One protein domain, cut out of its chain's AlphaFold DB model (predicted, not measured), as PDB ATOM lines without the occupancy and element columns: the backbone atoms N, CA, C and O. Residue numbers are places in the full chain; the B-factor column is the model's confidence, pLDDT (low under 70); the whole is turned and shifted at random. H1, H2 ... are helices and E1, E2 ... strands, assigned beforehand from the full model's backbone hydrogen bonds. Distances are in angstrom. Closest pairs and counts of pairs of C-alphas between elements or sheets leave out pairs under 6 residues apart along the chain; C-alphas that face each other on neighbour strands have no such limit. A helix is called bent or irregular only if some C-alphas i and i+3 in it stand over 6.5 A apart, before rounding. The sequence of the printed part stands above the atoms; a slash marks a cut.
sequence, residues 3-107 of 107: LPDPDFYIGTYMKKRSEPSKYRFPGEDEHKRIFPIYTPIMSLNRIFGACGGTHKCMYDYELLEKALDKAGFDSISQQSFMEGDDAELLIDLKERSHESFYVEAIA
ATOM      1  N   LEU A   3      35.173  29.450 -21.439       91.81
ATOM      2  CA  LEU A   3      36.421  29.565 -20.684       91.81
ATOM      3  C   LEU A   3      37.304  28.326 -20.877       91.81
ATOM      4  O   LEU A   3      36.772  27.224 -20.988       91.81
ATOM      5  N   PRO A   4      38.645  28.472 -20.896       92.81
ATOM      6  CA  PRO A   4      39.548  27.327 -20.877       92.81
ATOM      7  C   PRO A   4      39.342  26.508 -19.601       92.81
ATOM      8  O   PRO A   4      39.379  27.072 -18.508       92.81
ATOM      9  N   ASP A   5      39.182  25.195 -19.743       94.62
ATOM     10  CA  ASP A   5      38.920  24.290 -18.624       94.62
ATOM     11  C   ASP A   5      40.208  23.976 -17.834       94.62
ATOM     12  O   ASP A   5      41.092  23.271 -18.343       94.62
ATOM     13  N   PRO A   6      40.355  24.471 -16.587       93.75
ATOM     14  CA  PRO A   6      41.551  24.217 -15.794       93.75
ATOM     15  C   PRO A   6      41.781  22.721 -15.533       93.75
ATOM     16  O   PRO A   6      42.942  22.302 -15.520       93.75
ATOM     17  N   ASP A   7      40.733  21.904 -15.407       94.88
ATOM     18  CA  ASP A   7      40.864  20.468 -15.141       94.88
ATOM     19  C   ASP A   7      41.456  19.736 -16.344       94.88
ATOM     20  O   ASP A   7      42.389  18.932 -16.201       94.88
ATOM     21  N   PHE A   8      40.995  20.068 -17.553       95.06
ATOM     22  CA  PHE A   8      41.590  19.568 -18.789       95.06
ATOM     23  C   PHE A   8      43.085  19.909 -18.868       95.06
ATOM     24  O   PHE A   8      43.929  19.039 -19.127       95.06
ATOM     25  N   TYR A   9      43.434  21.175 -18.636       93.75
ATOM     26  CA  TYR A   9      44.796  21.668 -18.809       93.75
ATOM     27  C   TYR A   9      45.758  21.134 -17.738       93.75
ATOM     28  O   TYR A   9      46.835  20.622 -18.072       93.75
ATOM     29  N   ILE A  10      45.381  21.193 -16.459       95.06
ATOM     30  CA  ILE A  10      46.176  20.657 -15.345       95.06
ATOM     31  C   ILE A  10      46.266  19.132 -15.452       95.06
ATOM     32  O   ILE A  10      47.354  18.564 -15.325       95.06
ATOM     33  N   GLY A  11      45.164  18.454 -15.774       95.88
ATOM     34  CA  GLY A  11      45.151  17.012 -16.002       95.88
ATOM     35  C   GLY A  11      46.086  16.597 -17.141       95.88
ATOM     36  O   GLY A  11      46.850  15.637 -17.005       95.88
ATOM     37  N   THR A  12      46.096  17.348 -18.244       95.56
ATOM     38  CA  THR A  12      47.027  17.133 -19.364       95.56
ATOM     39  C   THR A  12      48.478  17.359 -18.944       95.56
ATOM     40  O   THR A  12      49.344  16.558 -19.303       95.56
ATOM     41  N   TYR A  13      48.758  18.384 -18.133       95.56
ATOM     42  CA  TYR A  13      50.090  18.613 -17.568       95.56
ATOM     43  C   TYR A  13      50.578  17.418 -16.745       95.56
ATOM     44  O   TYR A  13      51.681  16.920 -16.990       95.56
ATOM     45  N   MET A  14      49.754  16.918 -15.822       96.94
ATOM     46  CA  MET A  14      50.107  15.777 -14.973       96.94
ATOM     47  C   MET A  14      50.341  14.510 -15.805       96.94
ATOM     48  O   MET A  14      51.366  13.846 -15.653       96.94
ATOM     49  N   LYS A  15      49.451  14.217 -16.760       96.38
ATOM     50  CA  LYS A  15      49.595  13.078 -17.680       96.38
ATOM     51  C   LYS A  15      50.866  13.179 -18.524       96.38
ATOM     52  O   LYS A  15      51.603  12.204 -18.647       96.38
ATOM     53  N   LYS A  16      51.173  14.362 -19.065       95.06
ATOM     54  CA  LYS A  16      52.382  14.593 -19.867       95.06
ATOM     55  C   LYS A  16      53.662  14.524 -19.031       95.06
ATOM     56  O   LYS A  16      54.691  14.100 -19.538       95.06
ATOM     57  N   ARG A  17      53.629  14.920 -17.756       94.50
ATOM     58  CA  ARG A  17      54.765  14.732 -16.836       94.50
ATOM     59  C   ARG A  17      55.087  13.251 -16.629       94.50
ATOM     60  O   ARG A  17      56.265  12.914 -16.564       94.50
ATOM     61  N   SER A  18      54.065  12.399 -16.567       94.88
ATOM     62  CA  SER A  18      54.214  10.950 -16.391       94.88
ATOM     63  C   SER A  18      54.567  10.215 -17.689       94.88
ATOM     64  O   SER A  18      55.442   9.356 -17.690       94.88
ATOM     65  N   GLU A  19      53.926  10.564 -18.808       94.69
ATOM     66  CA  GLU A  19      54.123   9.934 -20.123       94.69
ATOM     67  C   GLU A  19      54.345  11.006 -21.226       94.69
ATOM     68  O   GLU A  19      53.433  11.297 -22.012       94.69
ATOM     69  N   PRO A  20      55.550  11.611 -21.329       90.62
ATOM     70  CA  PRO A  20      55.793  12.813 -22.147       90.62
ATOM     71  C   PRO A  20      55.466  12.705 -23.638       90.62
ATOM     72  O   PRO A  20      55.071  13.697 -24.258       90.62
ATOM     73  N   SER A  21      55.626  11.513 -24.214       90.31
ATOM     74  CA  SER A  21      55.426  11.266 -25.647       90.31
ATOM     75  C   SER A  21      53.974  10.959 -26.021       90.31
ATOM     76  O   SER A  21      53.627  11.043 -27.196       90.31
ATOM     77  N   LYS A  22      53.133  10.601 -25.045       94.19
ATOM     78  CA  LYS A  22      51.760  10.121 -25.274       94.19
ATOM     79  C   LYS A  22      50.728  11.241 -25.236       94.19
ATOM     80  O   LYS A  22      49.764  11.211 -25.991       94.19
ATOM     81  N   TYR A  23      50.941  12.232 -24.375       93.69
ATOM     82  CA  TYR A  23      50.009  13.338 -24.177       93.69
ATOM     83  C   TYR A  23      50.564  14.634 -24.757       93.69
ATOM     84  O   TYR A  23      51.766  14.906 -24.679       93.69
ATOM     85  N   ARG A  24      49.685  15.449 -25.341       91.69
ATOM     86  CA  ARG A  24      50.031  16.724 -25.974       91.69
ATOM     87  C   ARG A  24      49.037  17.800 -25.576       91.69
ATOM     88  O   ARG A  24      47.859  17.506 -25.409       91.69
ATOM     89  N   PHE A  25      49.528  19.029 -25.455       92.00
ATOM     90  CA  PHE A  25      48.654  20.184 -25.303       92.00
ATOM     91  C   PHE A  25      48.128  20.656 -26.663       92.00
ATOM     92  O   PHE A  25      48.857  20.584 -27.660       92.00
ATOM     93  N   PRO A  26      46.913  21.217 -26.708       89.25
ATOM     94  CA  PRO A  26      46.427  21.954 -27.869       89.25
ATOM     95  C   PRO A  26      47.417  23.056 -28.271       89.25
ATOM     96  O   PRO A  26      47.915  23.785 -27.418       89.25
ATOM     97  N   GLY A  27      47.783  23.159 -29.552       86.81
ATOM     98  CA  GLY A  27      48.759  24.150 -30.042       86.81
ATOM     99  C   GLY A  27      50.211  23.973 -29.551       86.81
ATOM    100  O   GLY A  27      51.029  24.877 -29.718       86.81
ATOM    101  N   GLU A  28      50.567  22.823 -28.963       90.19
ATOM    102  CA  GLU A  28      51.925  22.546 -28.461       90.19
ATOM    103  C   GLU A  28      53.018  22.714 -29.530       90.19
ATOM    104  O   GLU A  28      54.077  23.275 -29.254       90.19
ATOM    105  N   ASP A  29      52.784  22.231 -30.750       90.62
ATOM    106  CA  ASP A  29      53.802  22.254 -31.808       90.62
ATOM    107  C   ASP A  29      54.039  23.664 -32.363       90.62
ATOM    108  O   ASP A  29      55.146  24.000 -32.778       90.62
ATOM    109  N   GLU A  30      53.024  24.526 -32.350       87.31
ATOM    110  CA  GLU A  30      53.203  25.951 -32.625       87.31
ATOM    111  C   GLU A  30      54.023  26.618 -31.521       87.31
ATOM    112  O   GLU A  30      54.995  27.315 -31.808       87.31
ATOM    113  N   HIS A  31      53.715  26.312 -30.260       84.50
ATOM    114  CA  HIS A  31      54.450  26.849 -29.123       84.50
ATOM    115  C   HIS A  31      55.947  26.484 -29.176       84.50
ATOM    116  O   HIS A  31      56.806  27.350 -29.020       84.50
ATOM    117  N   LYS A  32      56.273  25.225 -29.499       88.88
ATOM    118  CA  LYS A  32      57.660  24.767 -29.704       88.88
ATOM    119  C   LYS A  32      58.373  25.440 -30.876       88.88
ATOM    120  O   LYS A  32      59.592  25.539 -30.850       88.88
ATOM    121  N   ARG A  33      57.641  25.842 -31.921       88.38
ATOM    122  CA  ARG A  33      58.223  26.539 -33.078       88.38
ATOM    123  C   ARG A  33      58.594  27.983 -32.751       88.38
ATOM    124  O   ARG A  33      59.562  28.487 -33.306       88.38
ATOM    125  N   ILE A  34      57.825  28.633 -31.879       84.19
ATOM    126  CA  ILE A  34      58.001  30.052 -31.544       84.19
ATOM    127  C   ILE A  34      59.059  30.247 -30.450       84.19
ATOM    128  O   ILE A  34      59.830  31.203 -30.513       84.19
ATOM    129  N   PHE A  35      59.117  29.359 -29.450       81.69
ATOM    130  CA  PHE A  35      59.978  29.548 -28.280       81.69
ATOM    131  C   PHE A  35      61.204  28.622 -28.300       81.69
ATOM    132  O   PHE A  35      61.070  27.425 -28.545       81.69
ATOM    133  N   PRO A  36      62.401  29.139 -27.964       82.94
ATOM    134  CA  PRO A  36      63.654  28.375 -28.004       82.94
ATOM    135  C   PRO A  36      63.769  27.320 -26.894       82.94
ATOM    136  O   PRO A  36      64.628  26.443 -26.956       82.94
ATOM    137  N   ILE A  37      62.927  27.407 -25.865       85.75
ATOM    138  CA  ILE A  37      62.846  26.456 -24.758       85.75
ATOM    139  C   ILE A  37      61.388  26.025 -24.657       85.75
ATOM    140  O   ILE A  37      60.497  26.870 -24.662       85.75
ATOM    141  N   TYR A  38      61.149  24.718 -24.543       88.44
ATOM    142  CA  TYR A  38      59.821  24.175 -24.284       88.44
ATOM    143  C   TYR A  38      59.855  23.210 -23.104       88.44
ATOM    144  O   TYR A  38      60.612  22.239 -23.087       88.44
ATOM    145  N   THR A  39      58.966  23.442 -22.144       90.88
ATOM    146  CA  THR A  39      58.639  22.485 -21.085       90.88
ATOM    147  C   THR A  39      57.117  22.411 -20.929       90.88
ATOM    148  O   THR A  39      56.436  23.391 -21.229       90.88
ATOM    149  N   PRO A  40      56.542  21.293 -20.442       91.62
ATOM    150  CA  PRO A  40      55.089  21.154 -20.296       91.62
ATOM    151  C   PRO A  40      54.406  22.283 -19.509       91.62
ATOM    152  O   PRO A  40      53.283  22.651 -19.838       91.62
ATOM    153  N   ILE A  41      55.077  22.862 -18.506       91.31
ATOM    154  CA  ILE A  41      54.519  23.970 -17.711       91.31
ATOM    155  C   ILE A  41      54.329  25.241 -18.551       91.31
ATOM    156  O   ILE A  41      53.420  26.024 -18.294       91.31
ATOM    157  N   MET A  42      55.125  25.431 -19.608       90.12
ATOM    158  CA  MET A  42      54.969  26.589 -20.485       90.12
ATOM    159  C   MET A  42      53.623  26.560 -21.218       90.12
ATOM    160  O   MET A  42      53.054  27.617 -21.467       90.12
ATOM    161  N   SER A  43      53.074  25.380 -21.524       87.94
ATOM    162  CA  SER A  43      51.741  25.273 -22.131       87.94
ATOM    163  C   SER A  43      50.635  25.759 -21.195       87.94
ATOM    164  O   SER A  43      49.720  26.425 -21.670       87.94
ATOM    165  N   LEU A  44      50.754  25.515 -19.883       88.88
ATOM    166  CA  LEU A  44      49.859  26.107 -18.882       88.88
ATOM    167  C   LEU A  44      50.030  27.628 -18.819       88.88
ATOM    168  O   LEU A  44      49.047  28.357 -18.900       88.88
ATOM    169  N   ASN A  45      51.273  28.114 -18.772       88.25
ATOM    170  CA  ASN A  45      51.564  29.552 -18.707       88.25
ATOM    171  C   ASN A  45      51.097  30.328 -19.946       88.25
ATOM    172  O   ASN A  45      50.783  31.510 -19.840       88.25
ATOM    173  N   ARG A  46      51.058  29.689 -21.121       85.25
ATOM    174  CA  ARG A  46      50.516  30.283 -22.351       85.25
ATOM    175  C   ARG A  46      49.010  30.521 -22.254       85.25
ATOM    176  O   ARG A  46      48.532  31.530 -22.752       85.25
ATOM    177  N   ILE A  47      48.275  29.602 -21.631       83.06
ATOM    178  CA  ILE A  47      46.816  29.701 -21.499       83.06
ATOM    179  C   ILE A  47      46.439  30.621 -20.337       83.06
ATOM    180  O   ILE A  47      45.608  31.507 -20.514       83.06
ATOM    181  N   PHE A  48      47.098  30.457 -19.188       84.69
ATOM    182  CA  PHE A  48      46.733  31.100 -17.923       84.69
ATOM    183  C   PHE A  48      47.727  32.174 -17.447       84.69
ATOM    184  O   PHE A  48      47.919  32.360 -16.245       84.69
ATOM    185  N   GLY A  49      48.410  32.876 -18.359       73.44
ATOM    186  CA  GLY A  49      49.294  33.975 -17.964       73.44
ATOM    187  C   GLY A  49      50.402  34.366 -18.945       73.44
ATOM    188  O   GLY A  49      50.160  34.638 -20.120       73.44
ATOM    189  N   ALA A  50      51.617  34.487 -18.387       55.09
ATOM    190  CA  ALA A  50      52.743  35.354 -18.776       55.09
ATOM    191  C   ALA A  50      53.298  35.239 -20.213       55.09
ATOM    192  O   ALA A  50      54.162  36.027 -20.588       55.09
ATOM    193  N   CYS A  51      52.810  34.308 -21.032       55.81
ATOM    194  CA  CYS A  51      53.244  34.125 -22.421       55.81
ATOM    195  C   CYS A  51      52.171  34.567 -23.432       55.81
ATOM    196  O   CYS A  51      51.961  33.899 -24.440       55.81
ATOM    197  N   GLY A  52      51.491  35.687 -23.160       56.03
ATOM    198  CA  GLY A  52      50.526  36.297 -24.085       56.03
ATOM    199  C   GLY A  52      49.097  35.753 -23.997       56.03
ATOM    200  O   GLY A  52      48.295  36.043 -24.881       56.03
ATOM    201  N   GLY A  53      48.763  34.990 -22.951       62.22
ATOM    202  CA  GLY A  53      47.396  34.525 -22.715       62.22
ATOM    203  C   GLY A  53      46.460  35.661 -22.294       62.22
ATOM    204  O   GLY A  53      46.849  36.577 -21.567       62.22
ATOM    205  N   THR A  54      45.201  35.595 -22.732       67.88
ATOM    206  CA  THR A  54      44.138  36.533 -22.326       67.88
ATOM    207  C   THR A  54      43.579  36.213 -20.938       67.88
ATOM    208  O   THR A  54      43.102  37.112 -20.244       67.88
ATOM    209  N   HIS A  55      43.672  34.956 -20.498       76.88
ATOM    210  CA  HIS A  55      43.139  34.502 -19.217       76.88
ATOM    211  C   HIS A  55      44.191  34.670 -18.118       76.88
ATOM    212  O   HIS A  55      45.101  33.863 -17.963       76.88
ATOM    213  N   LYS A  56      44.079  35.749 -17.338       82.06
ATOM    214  CA  LYS A  56      44.981  36.036 -16.202       82.06
ATOM    215  C   LYS A  56      44.607  35.294 -14.913       82.06
ATOM    216  O   LYS A  56      45.276  35.457 -13.899       82.06
ATOM    217  N   CYS A  57      43.524  34.529 -14.953       84.56
ATOM    218  CA  CYS A  57      42.992  33.741 -13.855       84.56
ATOM    219  C   CYS A  57      42.480  32.412 -14.419       84.56
ATOM    220  O   CYS A  57      41.947  32.384 -15.532       84.56
ATOM    221  N   MET A  58      42.646  31.333 -13.656       90.94
ATOM    222  CA  MET A  58      41.949  30.072 -13.895       90.94
ATOM    223  C   MET A  58      40.585  30.161 -13.219       90.94
ATOM    224  O   MET A  58      40.518  30.439 -12.024       90.94
ATOM    225  N   TYR A  59      39.524  29.937 -13.983       91.88
ATOM    226  CA  TYR A  59      38.179  29.788 -13.447       91.88
ATOM    227  C   TYR A  59      37.819  28.315 -13.507       91.88
ATOM    228  O   TYR A  59      37.824  27.740 -14.591       91.88
ATOM    229  N   ASP A  60      37.523  27.720 -12.362       95.00
ATOM    230  CA  ASP A  60      36.613  26.588 -12.323       95.00
ATOM    231  C   ASP A  60      35.173  27.117 -12.233       95.00
ATOM    232  O   ASP A  60      34.923  28.328 -12.157       95.00
ATOM    233  N   TYR A  61      34.209  26.202 -12.269       96.31
ATOM    234  CA  TYR A  61      32.812  26.587 -12.144       96.31
ATOM    235  C   TYR A  61      32.492  27.186 -10.776       96.31
ATOM    236  O   TYR A  61      31.789  28.186 -10.718       96.31
ATOM    237  N   GLU A  62      33.039  26.628  -9.693       96.75
ATOM    238  CA  GLU A  62      32.750  27.095  -8.333       96.75
ATOM    239  C   GLU A  62      33.142  28.568  -8.140       96.75
ATOM    240  O   GLU A  62      32.369  29.363  -7.600       96.75
ATOM    241  N   LEU A  63      34.337  28.959  -8.590       95.94
ATOM    242  CA  LEU A  63      34.784  30.344  -8.517       95.94
ATOM    243  C   LEU A  63      33.935  31.250  -9.408       95.94
ATOM    244  O   LEU A  63      33.587  32.359  -8.996       95.94
ATOM    245  N   LEU A  64      33.634  30.810 -10.632       95.81
ATOM    246  CA  LEU A  64      32.897  31.631 -11.585       95.81
ATOM    247  C   LEU A  64      31.447  31.847 -11.147       95.81
ATOM    248  O   LEU A  64      30.971  32.977 -11.207       95.81
ATOM    249  N   GLU A  65      30.779  30.804 -10.660       97.31
ATOM    250  CA  GLU A  65      29.420  30.865 -10.120       97.31
ATOM    251  C   GLU A  65      29.340  31.886  -8.984       97.31
ATOM    252  O   GLU A  65      28.563  32.836  -9.056       97.31
ATOM    253  N   LYS A  66      30.233  31.789  -7.991       97.38
ATOM    254  CA  LYS A  66      30.299  32.751  -6.878       97.38
ATOM    255  C   LYS A  66      30.584  34.180  -7.342       97.38
ATOM    256  O   LYS A  66      30.084  35.135  -6.749       97.38
ATOM    257  N   ALA A  67      31.418  34.349  -8.367       96.31
ATOM    258  CA  ALA A  67      31.736  35.666  -8.910       96.31
ATOM    259  C   ALA A  67      30.542  36.294  -9.648       96.31
ATOM    260  O   ALA A  67      30.313  37.495  -9.507       96.31
ATOM    261  N   LEU A  68      29.791  35.493 -10.408       96.81
ATOM    262  CA  LEU A  68      28.603  35.925 -11.146       96.81
ATOM    263  C   LEU A  68      27.429  36.215 -10.206       96.81
ATOM    264  O   LEU A  68      26.811  37.270 -10.329       96.81
ATOM    265  N   ASP A  69      27.199  35.363  -9.208       97.69
ATOM    266  CA  ASP A  69      26.200  35.596  -8.155       97.69
ATOM    267  C   ASP A  69      26.482  36.932  -7.457       97.69
ATOM    268  O   ASP A  69      25.629  37.816  -7.357       97.69
ATOM    269  N   LYS A  70      27.750  37.172  -7.100       97.75
ATOM    270  CA  LYS A  70      28.150  38.437  -6.480       97.75
ATOM    271  C   LYS A  70      27.995  39.655  -7.397       97.75
ATOM    272  O   LYS A  70      27.877  40.773  -6.890       97.75
ATOM    273  N   ALA A  71      28.022  39.454  -8.712       97.31
ATOM    274  CA  ALA A  71      27.798  40.491  -9.713       97.31
ATOM    275  C   ALA A  71      26.306  40.775  -9.970       97.31
ATOM    276  O   ALA A  71      26.008  41.766 -10.636       97.31
ATOM    277  N   GLY A  72      25.392  39.976  -9.404       97.88
ATOM    278  CA  GLY A  72      23.945  40.179  -9.481       97.88
ATOM    279  C   GLY A  72      23.238  39.379 -10.575       97.88
ATOM    280  O   GLY A  72      22.182  39.809 -11.019       97.88
ATOM    281  N   PHE A  73      23.817  38.266 -11.033       97.75
ATOM    282  CA  PHE A  73      23.105  37.308 -11.883       97.75
ATOM    283  C   PHE A  73      22.273  36.352 -11.018       97.75
ATOM    284  O   PHE A  73      22.766  35.866 -10.001       97.75
ATOM    285  N   ASP A  74      21.047  36.054 -11.449       93.94
ATOM    286  CA  ASP A  74      20.073  35.260 -10.692       93.94
ATOM    287  C   ASP A  74      20.103  33.768 -11.060       93.94
ATOM    288  O   ASP A  74      19.940  32.903 -10.199       93.94
ATOM    289  N   SER A  75      20.305  33.449 -12.342       95.56
ATOM    290  CA  SER A  75      20.363  32.068 -12.837       95.56
ATOM    291  C   SER A  75      21.718  31.802 -13.465       95.56
ATOM    292  O   SER A  75      22.010  32.327 -14.538       95.56
ATOM    293  N   ILE A  76      22.533  30.981 -12.802       97.38
ATOM    294  CA  ILE A  76      23.880  30.618 -13.242       97.38
ATOM    295  C   ILE A  76      23.955  29.100 -13.368       97.38
ATOM    296  O   ILE A  76      23.642  28.381 -12.420       97.38
ATOM    297  N   SER A  77      24.361  28.604 -14.533       96.56
ATOM    298  CA  SER A  77      24.448  27.166 -14.790       96.56
ATOM    299  C   SER A  77      25.583  26.823 -15.742       96.56
ATOM    300  O   SER A  77      25.904  27.576 -16.665       96.56
ATOM    301  N   GLN A  78      26.186  25.649 -15.539       96.38
ATOM    302  CA  GLN A  78      27.012  25.042 -16.581       96.38
ATOM    303  C   GLN A  78      26.146  24.646 -17.775       96.38
ATOM    304  O   GLN A  78      25.040  24.140 -17.596       96.38
ATOM    305  N   GLN A  79      26.693  24.832 -18.969       96.00
ATOM    306  CA  GLN A  79      26.084  24.428 -20.232       96.00
ATOM    307  C   GLN A  79      26.988  23.450 -20.987       96.00
ATOM    308  O   GLN A  79      28.157  23.245 -20.635       96.00
ATOM    309  N   SER A  80      26.450  22.867 -22.054       95.62
ATOM    310  CA  SER A  80      27.234  22.118 -23.036       95.62
ATOM    311  C   SER A  80      27.614  23.000 -24.228       95.62
ATOM    312  O   SER A  80      27.123  24.113 -24.398       95.62
ATOM    313  N   PHE A  81      28.492  22.481 -25.086       96.69
ATOM    314  CA  PHE A  81      28.859  23.124 -26.348       96.69
ATOM    315  C   PHE A  81      27.622  23.448 -27.201       96.69
ATOM    316  O   PHE A  81      26.859  22.544 -27.542       96.69
ATOM    317  N   MET A  82      27.504  24.709 -27.618       95.75
ATOM    318  CA  MET A  82      26.413  25.276 -28.414       95.75
ATOM    319  C   MET A  82      25.032  25.165 -27.746       95.75
ATOM    320  O   MET A  82      24.020  25.098 -28.446       95.75
ATOM    321  N   GLU A  83      24.981  25.161 -26.411       96.38
ATOM    322  CA  GLU A  83      23.743  25.196 -25.623       96.38
ATOM    323  C   GLU A  83      23.660  26.482 -24.782       96.38
ATOM    324  O   GLU A  83      24.628  26.885 -24.137       96.38
ATOM    325  N   GLY A  84      22.492  27.127 -24.809       93.19
ATOM    326  CA  GLY A  84      22.179  28.368 -24.097       93.19
ATOM    327  C   GLY A  84      20.863  28.976 -24.594       93.19
ATOM    328  O   GLY A  84      20.333  28.554 -25.625       93.19
ATOM    329  N   ASP A  85      20.335  29.941 -23.851       92.69
ATOM    330  CA  ASP A  85      19.048  30.602 -24.098       92.69
ATOM    331  C   ASP A  85      19.130  31.609 -25.261       92.69
ATOM    332  O   ASP A  85      18.227  31.693 -26.094       92.69
ATOM    333  N   ASP A  86      20.257  32.322 -25.377       91.62
ATOM    334  CA  ASP A  86      20.497  33.305 -26.439       91.62
ATOM    335  C   ASP A  86      21.470  32.776 -27.506       91.62
ATOM    336  O   ASP A  86      22.682  32.665 -27.295       91.62
ATOM    337  N   ALA A  87      20.931  32.506 -28.697       92.12
ATOM    338  CA  ALA A  87      21.690  32.017 -29.843       92.12
ATOM    339  C   ALA A  87      22.772  32.997 -30.339       92.12
ATOM    340  O   ALA A  87      23.747  32.551 -30.945       92.12
ATOM    341  N   GLU A  88      22.639  34.307 -30.093       92.25
ATOM    342  CA  GLU A  88      23.647  35.300 -30.492       92.25
ATOM    343  C   GLU A  88      24.917  35.220 -29.631       92.25
ATOM    344  O   GLU A  88      25.996  35.634 -30.066       92.25
ATOM    345  N   LEU A  89      24.817  34.644 -28.427       89.56
ATOM    346  CA  LEU A  89      25.932  34.500 -27.489       89.56
ATOM    347  C   LEU A  89      26.673  33.158 -27.623       89.56
ATOM    348  O   LEU A  89      27.721  32.977 -26.995       89.56
ATOM    349  N   LEU A  90      26.185  32.241 -28.469       92.56
ATOM    350  CA  LEU A  90      26.799  30.935 -28.749       92.56
ATOM    351  C   LEU A  90      27.988  31.068 -29.716       92.56
ATOM    352  O   LEU A  90      27.932  30.691 -30.886       92.56
ATOM    353  N   ILE A  91      29.091  31.624 -29.217       90.88
ATOM    354  CA  ILE A  91      30.332  31.888 -29.970       90.88
ATOM    355  C   ILE A  91      31.362  30.749 -29.864       90.88
ATOM    356  O   ILE A  91      32.574  30.969 -29.972       90.88
ATOM    357  N   ASP A  92      30.896  29.531 -29.607       93.25
ATOM    358  CA  ASP A  92      31.756  28.397 -29.300       93.25
ATOM    359  C   ASP A  92      32.543  27.927 -30.526       93.25
ATOM    360  O   ASP A  92      32.024  27.797 -31.635       93.25
ATOM    361  N   LEU A  93      33.815  27.582 -30.318       91.31
ATOM    362  CA  LEU A  93      34.665  27.022 -31.366       91.31
ATOM    363  C   LEU A  93      34.751  25.505 -31.211       91.31
ATOM    364  O   LEU A  93      35.222  25.003 -30.187       91.31
ATOM    365  N   LYS A  94      34.327  24.764 -32.242       94.56
ATOM    366  CA  LYS A  94      34.282  23.291 -32.233       94.56
ATOM    367  C   LYS A  94      35.641  22.668 -31.913       94.56
ATOM    368  O   LYS A  94      35.723  21.679 -31.195       94.56
ATOM    369  N   GLU A  95      36.716  23.237 -32.438       91.44
ATOM    370  CA  GLU A  95      38.083  22.782 -32.210       91.44
ATOM    371  C   GLU A  95      38.549  22.974 -30.760       91.44
ATOM    372  O   GLU A  95      39.487  22.300 -30.343       91.44
ATOM    373  N   ARG A  96      37.875  23.829 -29.980       90.38
ATOM    374  CA  ARG A  96      38.185  24.100 -28.568       90.38
ATOM    375  C   ARG A  96      37.200  23.460 -27.593       90.38
ATOM    376  O   ARG A  96      37.368  23.610 -26.386       90.38
ATOM    377  N   SER A  97      36.197  22.725 -28.072       94.38
ATOM    378  CA  SER A  97      35.118  22.247 -27.197       94.38
ATOM    379  C   SER A  97      35.555  21.248 -26.133       94.38
ATOM    380  O   SER A  97      34.993  21.202 -25.049       94.38
ATOM    381  N   HIS A  98      36.603  20.484 -26.418       92.88
ATOM    382  CA  HIS A  98      37.178  19.504 -25.501       92.88
ATOM    383  C   HIS A  98      38.142  20.108 -24.464       92.88
ATOM    384  O   HIS A  98      38.573  19.396 -23.562       92.88
ATOM    385  N   GLU A  99      38.528  21.378 -24.624       93.62
ATOM    386  CA  GLU A  99      39.446  22.110 -23.735       93.62
ATOM    387  C   GLU A  99      38.764  23.303 -23.040       93.62
ATOM    388  O   GLU A  99      39.446  24.150 -22.455       93.62
ATOM    389  N   SER A 100      37.438  23.403 -23.157       94.44
ATOM    390  CA  SER A 100      36.641  24.526 -22.664       94.44
ATOM    391  C   SER A 100      35.485  24.036 -21.802       94.44
ATOM    392  O   SER A 100      34.973  22.939 -22.012       94.44
ATOM    393  N   PHE A 101      35.038  24.889 -20.884       95.50
ATOM    394  CA  PHE A 101      33.755  24.747 -20.206       95.50
ATOM    395  C   PHE A 101      32.876  25.972 -20.472       95.50
ATOM    396  O   PHE A 101      33.368  27.056 -20.814       95.50
ATOM    397  N   TYR A 102      31.568  25.774 -20.330       96.12
ATOM    398  CA  TYR A 102      30.541  26.728 -20.732       96.12
ATOM    399  C   TYR A 102      29.679  27.079 -19.535       96.12
ATOM    400  O   TYR A 102      29.253  26.195 -18.792       96.12
ATOM    401  N   VAL A 103      29.435  28.372 -19.346       95.94
ATOM    402  CA  VAL A 103      28.569  28.874 -18.276       95.94
ATOM    403  C   VAL A 103      27.638  29.929 -18.827       95.94
ATOM    404  O   VAL A 103      28.078  30.870 -19.495       95.94
ATOM    405  N   GLU A 104      26.364  29.786 -18.513       96.19
ATOM    406  CA  GLU A 104      25.332  30.776 -18.763       96.19
ATOM    407  C   GLU A 104      24.974  31.493 -17.463       96.19
ATOM    408  O   GLU A 104      24.995  30.892 -16.389       96.19
ATOM    409  N   ALA A 105      24.702  32.793 -17.572       95.50
ATOM    410  CA  ALA A 105      24.312  33.641 -16.459       95.50
ATOM    411  C   ALA A 105      23.250  34.634 -16.935       95.50
ATOM    412  O   ALA A 105      23.505  35.406 -17.860       95.50
ATOM    413  N   ILE A 106      22.077  34.605 -16.307       93.75
ATOM    414  CA  ILE A 106      20.927  35.463 -16.617       93.75
ATOM    415  C   ILE A 106      20.663  36.360 -15.404       93.75
ATOM    416  O   ILE A 106      20.718  35.886 -14.266       93.75
ATOM    417  N   ALA A 107      20.443  37.649 -15.659       88.12
ATOM    418  CA  ALA A 107      20.141  38.682 -14.665       88.12
ATOM    419  C   ALA A 107      18.696  39.176 -14.797       88.12
ATOM    420  O   ALA A 107      18.084  38.925 -15.864       88.12
TER     421      ALA A 107
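This is residues 3 to 107 of the 107 residues of an uncharacterized protein of Kiritimatiella glycovorans (UniProt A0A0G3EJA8). An elongated domain of two loosely joined lobes: at one end H1 and H3 lie side by side, with H2 crosswise near H3; at the other, H4 packs on the two-stranded sheet of E1 and E2. Short H5 lies between the lobes and leads straight into E2, beside which residues 3 to 4 pair. The 105 printed residues hold H1, H2, H3, H4, E1, H5 and E2 in that order; the sheet is antiparallel and the class mixed, helices and strands. It is only just loose, close to compact, with a radius of gyration of the C-alphas of 15.7 A and spans of 46 by 26 by 25 A.

Find C-alpha 6 at (41.551, 24.217, -15.794); from there H1 runs 18.3 A to residue 18. Next come H2, residues 28 to 34, H3, residues 40 to 47, and H4, residues 61 to 71, 15.0 A long. E1 is residues 75 to 79 and H5 residues 94 to 99, irregular, with C-alphas 95 and 98 7.5 A apart. E2, residues 100 to 106, runs 20.1 A to C-alpha 106 at (20.927, 35.463, -16.617).

Look first at H1 and H3, which touch at a shallow tilt of 17 degrees, opposite ways; their closest C-alphas, Tyr 13 and Pro 40, are 6.2 A apart. H2 is close to H3 but not clearly touching, its closest C-alphas Glu 28 and Ser 43 at 6.9 A. H5 is likewise close to H1 but not clearly touching, Phe 8 to Glu 99 at 6.0 A between closest C-alphas. E1 and E2 are antiparallel at 157 degrees; N 77 and O 104 are 3.0 A apart, within hydrogen-bond range. The closest C-alphas of H4 and E1, Glu 65 and Ile 76, are 6.4 A apart. H1 and H4 are apart. Every O i to N i+4 pair is within hydrogen-bond range in H1, H2 and H4, against 3 of 4 in H3 and 0 of 2 in H5, where 2 of 3 O i to N i+3 pairs are.

The C-alphas farthest apart, Pro 36 and Asp 74, are 47.4 A from each other. The printed part has no cut; the links H3 to H4 and E1 to H5 are long. Confidence is under 70 at residues 50 to 54.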